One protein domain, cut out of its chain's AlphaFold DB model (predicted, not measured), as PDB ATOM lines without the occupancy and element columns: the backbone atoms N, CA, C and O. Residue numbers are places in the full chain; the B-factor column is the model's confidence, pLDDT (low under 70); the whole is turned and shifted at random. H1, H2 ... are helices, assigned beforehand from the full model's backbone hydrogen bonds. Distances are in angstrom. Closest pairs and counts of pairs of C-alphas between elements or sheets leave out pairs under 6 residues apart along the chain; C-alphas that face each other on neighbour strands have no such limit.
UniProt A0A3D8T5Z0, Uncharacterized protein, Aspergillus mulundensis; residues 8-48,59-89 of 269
ATOM      1  N   PRO A   8     116.549 154.845 125.614       69.38
ATOM      2  CA  PRO A   8     117.976 154.775 125.342       69.38
ATOM      3  C   PRO A   8     118.803 155.096 126.598       69.38
ATOM      4  O   PRO A   8     118.411 155.931 127.413       69.38
ATOM      5  N   ARG A   9     119.982 154.471 126.743       69.94
ATOM      6  CA  ARG A   9     120.862 154.658 127.919       69.94
ATOM      7  C   ARG A   9     121.323 156.105 128.134       69.94
ATOM      8  O   ARG A   9     121.511 156.506 129.277       69.94
ATOM      9  N   TRP A  10     121.465 156.898 127.071       71.88
ATOM     10  CA  TRP A  10     121.883 158.302 127.180       71.88
ATOM     11  C   TRP A  10     120.862 159.178 127.920       71.88
ATOM     12  O   TRP A  10     121.263 160.117 128.592       71.88
ATOM     13  N   LEU A  11     119.566 158.845 127.865       76.00
ATOM     14  CA  LEU A  11     118.534 159.604 128.579       76.00
ATOM     15  C   LEU A  11     118.658 159.419 130.097       76.00
ATOM     16  O   LEU A  11     118.391 160.334 130.867       76.00
ATOM     17  N   ILE A  12     119.075 158.225 130.531       79.88
ATOM     18  CA  ILE A  12     119.385 157.974 131.941       79.88
ATOM     19  C   ILE A  12     120.597 158.799 132.346       79.88
ATOM     20  O   ILE A  12     120.552 159.463 133.369       79.88
ATOM     21  N   ALA A  13     121.661 158.765 131.549       75.31
ATOM     22  CA  ALA A  13     122.862 159.538 131.820       75.31
ATOM     23  C   ALA A  13     122.580 161.039 131.982       75.31
ATOM     24  O   ALA A  13     122.985 161.620 132.981       75.31
ATOM     25  N   GLU A  14     121.848 161.629 131.035       79.50
ATOM     26  CA  GLU A  14     121.449 163.041 131.067       79.50
ATOM     27  C   GLU A  14     120.587 163.349 132.299       79.50
ATOM     28  O   GLU A  14     120.823 164.328 133.003       79.50
ATOM     29  N   PHE A  15     119.625 162.477 132.626       87.00
ATOM     30  CA  PHE A  15     118.844 162.622 133.852       87.00
ATOM     31  C   PHE A  15     119.737 162.610 135.101       87.00
ATOM     32  O   PHE A  15     119.536 163.418 136.001       87.00
ATOM     33  N   MET A  16     120.702 161.689 135.175       85.50
ATOM     34  CA  MET A  16     121.574 161.546 136.340       85.50
ATOM     35  C   MET A  16     122.547 162.720 136.497       85.50
ATOM     36  O   MET A  16     122.829 163.110 137.626       85.50
ATOM     37  N   GLU A  17     123.024 163.290 135.390       79.56
ATOM     38  CA  GLU A  17     123.857 164.496 135.391       79.56
ATOM     39  C   GLU A  17     123.094 165.681 136.001       79.56
ATOM     40  O   GLU A  17     123.564 166.296 136.956       79.56
ATOM     41  N   HIS A  18     121.855 165.920 135.560       85.44
ATOM     42  CA  HIS A  18     121.009 166.963 136.147       85.44
ATOM     43  C   HIS A  18     120.538 166.639 137.569       85.44
ATOM     44  O   HIS A  18     120.317 167.542 138.373       85.44
ATOM     45  N   ALA A  19     120.389 165.359 137.914       87.94
ATOM     46  CA  ALA A  19     120.014 164.954 139.264       87.94
ATOM     47  C   ALA A  19     121.064 165.373 140.304       87.94
ATOM     48  O   ALA A  19     120.687 165.704 141.426       87.94
ATOM     49  N   GLU A  20     122.357 165.385 139.959       82.88
ATOM     50  CA  GLU A  20     123.413 165.835 140.876       82.88
ATOM     51  C   GLU A  20     123.256 167.325 141.201       82.88
ATOM     52  O   GLU A  20     123.291 167.714 142.371       82.88
ATOM     53  N   GLU A  21     122.990 168.144 140.181       83.62
ATOM     54  CA  GLU A  21     122.720 169.580 140.322       83.62
ATOM     55  C   GLU A  21     121.471 169.818 141.190       83.62
ATOM     56  O   GLU A  21     121.512 170.550 142.184       83.62
ATOM     57  N   LEU A  22     120.377 169.114 140.883       86.56
ATOM     58  CA  LEU A  22     119.122 169.188 141.632       86.56
ATOM     59  C   LEU A  22     119.248 168.693 143.080       86.56
ATOM     60  O   LEU A  22     118.556 169.212 143.955       86.56
ATOM     61  N   GLU A  23     120.121 167.722 143.380       86.69
ATOM     62  CA  GLU A  23     120.318 167.252 144.759       86.69
ATOM     63  C   GLU A  23     120.904 168.365 145.642       86.69
ATOM     64  O   GLU A  23     120.558 168.456 146.830       86.69
ATOM     65  N   GLN A  24     121.747 169.232 145.065       82.06
ATOM     66  CA  GLN A  24     122.326 170.388 145.751       82.06
ATOM     67  C   GLN A  24     121.299 171.500 145.982       82.06
ATOM     68  O   GLN A  24     121.319 172.124 147.044       82.06
ATOM     69  N   GLU A  25     120.397 171.722 145.024       86.69
ATOM     70  CA  GLU A  25     119.409 172.804 145.067       86.69
ATOM     71  C   GLU A  25     118.147 172.450 145.867       86.69
ATOM     72  O   GLU A  25     117.736 173.212 146.743       86.69
ATOM     73  N   SER A  26     117.530 171.297 145.588       84.44
ATOM     74  CA  SER A  26     116.246 170.889 146.170       84.44
ATOM     75  C   SER A  26     116.119 169.365 146.241       84.44
ATOM     76  O   SER A  26     115.499 168.705 145.406       84.44
ATOM     77  N   THR A  27     116.687 168.774 147.298       81.44
ATOM     78  CA  THR A  27     116.599 167.320 147.527       81.44
ATOM     79  C   THR A  27     115.144 166.834 147.629       81.44
ATOM     80  O   THR A  27     114.837 165.739 147.169       81.44
ATOM     81  N   GLU A  28     114.230 167.634 148.191       83.06
ATOM     82  CA  GLU A  28     112.816 167.250 148.355       83.06
ATOM     83  C   GLU A  28     112.084 167.065 147.017       83.06
ATOM     84  O   GLU A  28     111.222 166.194 146.908       83.06
ATOM     85  N   GLU A  29     112.452 167.835 145.990       85.44
ATOM     86  CA  GLU A  29     111.873 167.729 144.646       85.44
ATOM     87  C   GLU A  29     112.489 166.586 143.835       85.44
ATOM     88  O   GLU A  29     111.808 165.966 143.013       85.44
ATOM     89  N   LEU A  30     113.760 166.270 144.090       88.56
ATOM     90  CA  LEU A  30     114.474 165.208 143.392       88.56
ATOM     91  C   LEU A  30     114.031 163.806 143.835       88.56
ATOM     92  O   LEU A  30     113.930 162.907 142.998       88.56
ATOM     93  N   LEU A  31     113.754 163.600 145.127       87.00
ATOM     94  CA  LEU A  31     113.430 162.272 145.671       87.00
ATOM     95  C   LEU A  31     112.253 161.587 144.940       87.00
ATOM     96  O   LEU A  31     112.444 160.458 144.485       87.00
ATOM     97  N   PRO A  32     111.088 162.235 144.713       89.00
ATOM     98  CA  PRO A  32     109.991 161.621 143.963       89.00
ATOM     99  C   PRO A  32     110.363 161.245 142.520       89.00
ATOM    100  O   PRO A  32     109.830 160.276 141.976       89.00
ATOM    101  N   LEU A  33     111.263 162.006 141.883       90.38
ATOM    102  CA  LEU A  33     111.732 161.720 140.524       90.38
ATOM    103  C   LEU A  33     112.653 160.496 140.505       90.38
ATOM    104  O   LEU A  33     112.509 159.640 139.631       90.38
ATOM    105  N   LEU A  34     113.554 160.385 141.486       90.88
ATOM    106  CA  LEU A  34     114.428 159.223 141.651       90.88
ATOM    107  C   LEU A  34     113.634 157.963 141.995       90.88
ATOM    108  O   LEU A  34     113.875 156.921 141.388       90.88
ATOM    109  N   ASP A  35     112.640 158.059 142.877       88.00
ATOM    110  CA  ASP A  35     111.750 156.939 143.195       88.00
ATOM    111  C   ASP A  35     111.000 156.472 141.943       88.00
ATOM    112  O   ASP A  35     110.954 155.277 141.633       88.00
ATOM    113  N   ARG A  36     110.485 157.417 141.144       88.81
ATOM    114  CA  ARG A  36     109.813 157.086 139.887       88.81
ATOM    115  C   ARG A  36     110.761 156.450 138.872       88.81
ATOM    116  O   ARG A  36     110.362 155.517 138.171       88.81
ATOM    117  N   LEU A  37     111.999 156.930 138.776       88.69
ATOM    118  CA  LEU A  37     113.015 156.317 137.926       88.69
ATOM    119  C   LEU A  37     113.339 154.896 138.405       88.69
ATOM    120  O   LEU A  37     113.382 153.986 137.580       88.69
ATOM    121  N   ALA A  38     113.497 154.677 139.712       86.94
ATOM    122  CA  ALA A  38     113.740 153.356 140.288       86.94
ATOM    123  C   ALA A  38     112.615 152.369 139.942       86.94
ATOM    124  O   ALA A  38     112.898 151.271 139.462       86.94
ATOM    125  N   GLU A  39     111.349 152.777 140.084       87.00
ATOM    126  CA  GLU A  39     110.188 151.971 139.683       87.00
ATOM    127  C   GLU A  39     110.227 151.603 138.195       87.00
ATOM    128  O   GLU A  39     109.975 150.456 137.815       87.00
ATOM    129  N   VAL A  40     110.543 152.575 137.332       85.31
ATOM    130  CA  VAL A  40     110.641 152.343 135.887       85.31
ATOM    131  C   VAL A  40     111.760 151.351 135.592       85.31
ATOM    132  O   VAL A  40     111.527 150.395 134.853       85.31
ATOM    133  N   LEU A  41     112.939 151.528 136.187       83.62
ATOM    134  CA  LEU A  41     114.079 150.630 136.015       83.62
ATOM    135  C   LEU A  41     113.751 149.205 136.470       83.62
ATOM    136  O   LEU A  41     113.981 148.257 135.717       83.62
ATOM    137  N   ASP A  42     113.133 149.050 137.639       83.25
ATOM    138  CA  ASP A  42     112.744 147.741 138.162       83.25
ATOM    139  C   ASP A  42     111.648 147.076 137.318       83.25
ATOM    140  O   ASP A  42     111.735 145.882 137.026       83.25
ATOM    141  N   SER A  43     110.663 147.837 136.829       82.19
ATOM    142  CA  SER A  43     109.616 147.311 135.933       82.19
ATOM    143  C   SER A  43     110.155 146.828 134.579       82.19
ATOM    144  O   SER A  43     109.500 146.060 133.873       82.19
ATOM    145  N   ARG A  44     111.352 147.293 134.202       77.25
ATOM    146  CA  ARG A  44     112.042 146.969 132.948       77.25
ATOM    147  C   ARG A  44     113.213 146.009 133.162       77.25
ATOM    148  O   ARG A  44     113.956 145.745 132.212       77.25
ATOM    149  N   ARG A  45     113.378 145.467 134.373       76.50
ATOM    150  CA  ARG A  45     114.432 144.502 134.689       76.50
ATOM    151  C   ARG A  45     114.274 143.254 133.811       76.50
ATOM    152  O   ARG A  45     113.179 142.722 133.648       76.50
ATOM    153  N   GLY A  46     115.377 142.792 133.225       68.56
ATOM    154  CA  GLY A  46     115.398 141.630 132.326       68.56
ATOM    155  C   GLY A  46     115.072 141.928 130.859       68.56
ATOM    156  O   GLY A  46     115.171 141.025 130.030       68.56
ATOM    157  N   LEU A  47     114.732 143.172 130.508       70.44
ATOM    158  CA  LEU A  47     114.709 143.599 129.110       70.44
ATOM    159  C   LEU A  47     116.134 143.914 128.643       70.44
ATOM    160  O   LEU A  47     116.932 144.475 129.393       70.44
ATOM    161  N   THR A  48     116.449 143.584 127.392       65.50
ATOM    162  CA  THR A  48     117.632 144.127 126.713       65.50
ATOM    163  C   THR A  48     117.374 145.602 126.446       65.50
ATOM    164  O   THR A  48     116.277 145.935 126.014       65.50
ATOM    165  N   VAL A  59     127.575 155.644 131.450       55.34
ATOM    166  CA  VAL A  59     127.212 154.598 132.395       55.34
ATOM    167  C   VAL A  59     127.672 153.236 131.877       55.34
ATOM    168  O   VAL A  59     126.938 152.241 131.868       55.34
ATOM    169  N   LEU A  60     128.903 153.184 131.377       53.09
ATOM    170  CA  LEU A  60     129.506 151.946 130.895       53.09
ATOM    171  C   LEU A  60     129.697 150.957 132.045       53.09
ATOM    172  O   LEU A  60     130.282 151.266 133.079       53.09
ATOM    173  N   GLY A  61     129.194 149.736 131.863       56.03
ATOM    174  CA  GLY A  61     129.225 148.698 132.895       56.03
ATOM    175  C   GLY A  61     128.030 148.722 133.850       56.03
ATOM    176  O   GLY A  61     127.875 147.767 134.619       56.03
ATOM    177  N   TRP A  62     127.152 149.730 133.761       69.00
ATOM    178  CA  TRP A  62     125.829 149.640 134.363       69.00
ATOM    179  C   TRP A  62     124.865 148.887 133.464       69.00
ATOM    180  O   TRP A  62     124.821 149.058 132.243       69.00
ATOM    181  N   ASN A  63     124.066 148.030 134.085       67.00
ATOM    182  CA  ASN A  63     123.098 147.229 133.372       67.00
ATOM    183  C   ASN A  63     121.796 147.159 134.155       67.00
ATOM    184  O   ASN A  63     121.683 146.365 135.077       67.00
ATOM    185  N   CYS A  64     120.786 147.905 133.713       68.75
ATOM    186  CA  CYS A  64     119.385 147.810 134.152       68.75
ATOM    187  C   CYS A  64     118.840 146.385 134.402       68.75
ATOM    188  O   CYS A  64     117.931 146.200 135.208       68.75
ATOM    189  N   SER A  65     119.346 145.359 133.703       63.34
ATOM    190  CA  SER A  65     118.879 143.982 133.870       63.34
ATOM    191  C   SER A  65     119.447 143.302 135.119       63.34
ATOM    192  O   SER A  65     118.800 142.389 135.636       63.34
ATOM    193  N   SER A  66     120.597 143.755 135.631       67.75
ATOM    194  CA  SER A  66     121.245 143.215 136.837       67.75
ATOM    195  C   SER A  66     121.412 144.237 137.970       67.75
ATOM    196  O   SER A  66     121.507 143.845 139.132       67.75
ATOM    197  N   GLN A  67     121.368 145.535 137.662       73.38
ATOM    198  CA  GLN A  67     121.653 146.650 138.562       73.38
ATOM    199  C   GLN A  67     120.471 147.618 138.621       73.38
ATOM    200  O   GLN A  67     119.894 147.987 137.599       73.38
ATOM    201  N   GLY A  68     120.113 148.028 139.839       81.88
ATOM    202  CA  GLY A  68     119.078 149.036 140.080       81.88
ATOM    203  C   GLY A  68     119.606 150.472 139.981       81.88
ATOM    204  O   GLY A  68     120.716 150.713 139.502       81.88
ATOM    205  N   LEU A  69     118.818 151.424 140.489       88.62
ATOM    206  CA  LEU A  69     119.190 152.845 140.544       88.62
ATOM    207  C   LEU A  69     120.312 153.134 141.553       88.62
ATOM    208  O   LEU A  69     121.083 154.066 141.370       88.62
ATOM    209  N   LEU A  70     120.427 152.345 142.624       90.25
ATOM    210  CA  LEU A  70     121.355 152.638 143.719       90.25
ATOM    211  C   LEU A  70     122.837 152.720 143.283       90.25
ATOM    212  O   LEU A  70     123.473 153.718 143.615       90.25
ATOM    213  N   PRO A  71     123.412 151.749 142.542       87.50
ATOM    214  CA  PRO A  71     124.779 151.878 142.033       87.50
ATOM    215  C   PRO A  71     124.990 153.144 141.200       87.50
ATOM    216  O   PRO A  71     125.995 153.827 141.364       87.50
ATOM    217  N   LEU A  72     124.002 153.479 140.370       85.69
ATOM    218  CA  LEU A  72     124.028 154.647 139.505       85.69
ATOM    219  C   LEU A  72     124.035 155.947 140.317       85.69
ATOM    220  O   LEU A  72     124.882 156.806 140.107       85.69
ATOM    221  N   ALA A  73     123.158 156.045 141.314       89.69
ATOM    222  CA  ALA A  73     123.123 157.166 142.242       89.69
ATOM    223  C   ALA A  73     124.466 157.370 142.961       89.69
ATOM    224  O   ALA A  73     124.928 158.498 143.088       89.69
ATOM    225  N   ILE A  74     125.133 156.287 143.378       90.06
ATOM    226  CA  ILE A  74     126.458 156.371 144.010       90.06
ATOM    227  C   ILE A  74     127.520 156.874 143.017       90.06
ATOM    228  O   ILE A  74     128.340 157.719 143.380       90.06
ATOM    229  N   GLN A  75     127.518 156.384 141.773       84.75
ATOM    230  CA  GLN A  75     128.477 156.815 140.742       84.75
ATOM    231  C   GLN A  75     128.349 158.302 140.410       84.75
ATOM    232  O   GLN A  75     129.364 158.983 140.293       84.75
ATOM    233  N   TYR A  76     127.118 158.804 140.335       83.62
ATOM    234  CA  TYR A  76     126.816 160.211 140.070       83.62
ATOM    235  C   TYR A  76     126.855 161.098 141.321       83.62
ATOM    236  O   TYR A  76     126.467 162.255 141.271       83.62
ATOM    237  N   GLY A  77     127.303 160.576 142.468       87.06
ATOM    238  CA  GLY A  77     127.458 161.395 143.669       87.06
ATOM    239  C   GLY A  77     126.155 161.855 144.320       87.06
ATOM    240  O   GLY A  77     126.212 162.758 145.153       87.06
ATOM    241  N   LEU A  78     125.022 161.202 144.027       90.62
ATOM    242  CA  LEU A  78     123.729 161.427 144.689       90.62
ATOM    243  C   LEU A  78     123.740 160.849 146.114       90.62
ATOM    244  O   LEU A  78     123.056 159.872 146.450       90.62
ATOM    245  N   ASN A  79     124.629 161.384 146.949       90.81
ATOM    246  CA  ASN A  79     124.998 160.814 148.235       90.81
ATOM    247  C   ASN A  79     123.842 160.897 149.235       90.81
ATOM    248  O   ASN A  79     123.722 160.016 150.091       90.81
ATOM    249  N   ARG A  80     122.985 161.929 149.157       90.44
ATOM    250  CA  ARG A  80     121.840 162.063 150.076       90.44
ATOM    251  C   ARG A  80     120.803 160.991 149.772       90.44
ATOM    252  O   ARG A  80     120.402 160.275 150.692       90.44
ATOM    253  N   TYR A  81     120.447 160.823 148.499       90.88
ATOM    254  CA  TYR A  81     119.568 159.741 148.064       90.88
ATOM    255  C   TYR A  81     120.150 158.368 148.417       90.88
ATOM    256  O   TYR A  81     119.474 157.564 149.059       90.88
ATOM    257  N   ALA A  82     121.415 158.101 148.075       93.06
ATOM    258  CA  ALA A  82     122.041 156.805 148.339       93.06
ATOM    259  C   ALA A  82     122.046 156.460 149.839       93.06
ATOM    260  O   ALA A  82     121.711 155.332 150.213       93.06
ATOM    261  N   LYS A  83     122.363 157.430 150.712       93.38
ATOM    262  CA  LYS A  83     122.303 157.257 152.173       93.38
ATOM    263  C   LYS A  83     120.877 156.997 152.657       93.38
ATOM    264  O   LYS A  83     120.679 156.072 153.440       93.38
ATOM    265  N   ALA A  84     119.888 157.759 152.187       91.00
ATOM    266  CA  ALA A  84     118.486 157.561 152.562       91.00
ATOM    267  C   ALA A  84     117.967 156.178 152.130       91.00
ATOM    268  O   ALA A  84     117.365 155.455 152.928       91.00
ATOM    269  N   TYR A  85     118.280 155.769 150.899       91.25
ATOM    270  CA  TYR A  85     117.890 154.477 150.351       91.25
ATOM    271  C   TYR A  85     118.527 153.320 151.136       91.25
ATOM    272  O   TYR A  85     117.834 152.398 151.572       91.25
ATOM    273  N   LEU A  86     119.829 153.403 151.422       93.81
ATOM    274  CA  LEU A  86     120.542 152.412 152.232       93.81
ATOM    275  C   LEU A  86     120.112 152.400 153.705       93.81
ATOM    276  O   LEU A  86     120.179 151.353 154.345       93.81
ATOM    277  N   ALA A  87     119.665 153.529 154.255       93.94
ATOM    278  CA  ALA A  87     119.101 153.585 155.601       93.94
ATOM    279  C   ALA A  87     117.754 152.855 155.697       93.94
ATOM    280  O   ALA A  87     117.464 152.268 156.741       93.94
ATOM    281  N   SER A  88     116.963 152.850 154.617       92.31
ATOM    282  CA  SER A  88     115.687 152.128 154.561       92.31
ATOM    283  C   SER A  88     115.869 150.604 154.527       92.31
ATOM    284  O   SER A  88     115.140 149.886 155.212       92.31
ATOM    285  N   ASP A  89     116.885 150.111 153.809       92.56
ATOM    286  CA  ASP A  89     117.273 148.697 153.802       92.56
ATOM    287  C   ASP A  89     118.807 148.518 153.801       92.56
ATOM    288  O   ASP A  89     119.432 148.302 152.756       92.56
TER     289      ASP A  89
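This is residues 8 to 48 and 59 to 89 of the 269 residues of an uncharacterized protein of Aspergillus mulundensis (UniProt A0A3D8T5Z0). Two helical hairpins make this domain: a long one, H1 and H2, opens as a narrow V from its tight turn, and a shorter one, H3 and H4, sits at one side of it, with Leu 69 of H3 next to H2. The printed part has 72 residues with four named helices, in the order H1 H2 H3 H4, and no named strand; the class is all helix. It is compact, with a radius of gyration of the C-alphas of 11.6 A and spans of 34 by 27 by 19 A.

Begin with the hairpin of H1, residues 9 to 25, and H2, residues 27 to 43, which run opposite ways at a shallow tilt of 23 degrees. They touch with residues 19 to 23 of H1 and 29 to 30 of H2 alone; their closest C-alphas, of Glu 23 and Leu 30, are 6.3 A apart. Look next at residues 37 to 41 of H2, which alone touch H3, residues 69 to 75, and only just, with 3 pairs of C-alphas within 8 A; the closest, of Ala 38 and Leu 69, are 5.5 A apart. H3 forms a hairpin with H4, residues 79 to 88, at a steep tilt of 41 degrees; their closest C-alphas, of Ile 74 and Ala 82, are 6.2 A apart. H4 is close to but not clearly touching H2, the closest C-alphas being Leu 31 and Tyr 81, 7.1 A apart. Every O i to N i+4 pair is within hydrogen-bond range in H3 and H4, against 12 of 13 in H1 and 11 of 13 in H2.

Find C-alpha 9 at (120.862, 154.658, 127.919); from there H1 runs 25.0 A to C-alpha 25. H2 covers 24.2 A, H3 10.1 A and H4 14.2 A, ending at C-alpha 88, (115.687, 152.128, 154.561).

The C-alphas farthest apart, of Glu 25 and Thr 48, are 34.1 A apart. Residues 49 to 58 are not printed, and C-alphas 48 and 59 are 15.3 A apart across this cut. Confidence is under 70 at residues 8 to 9, 46, 48 and 59 to 66.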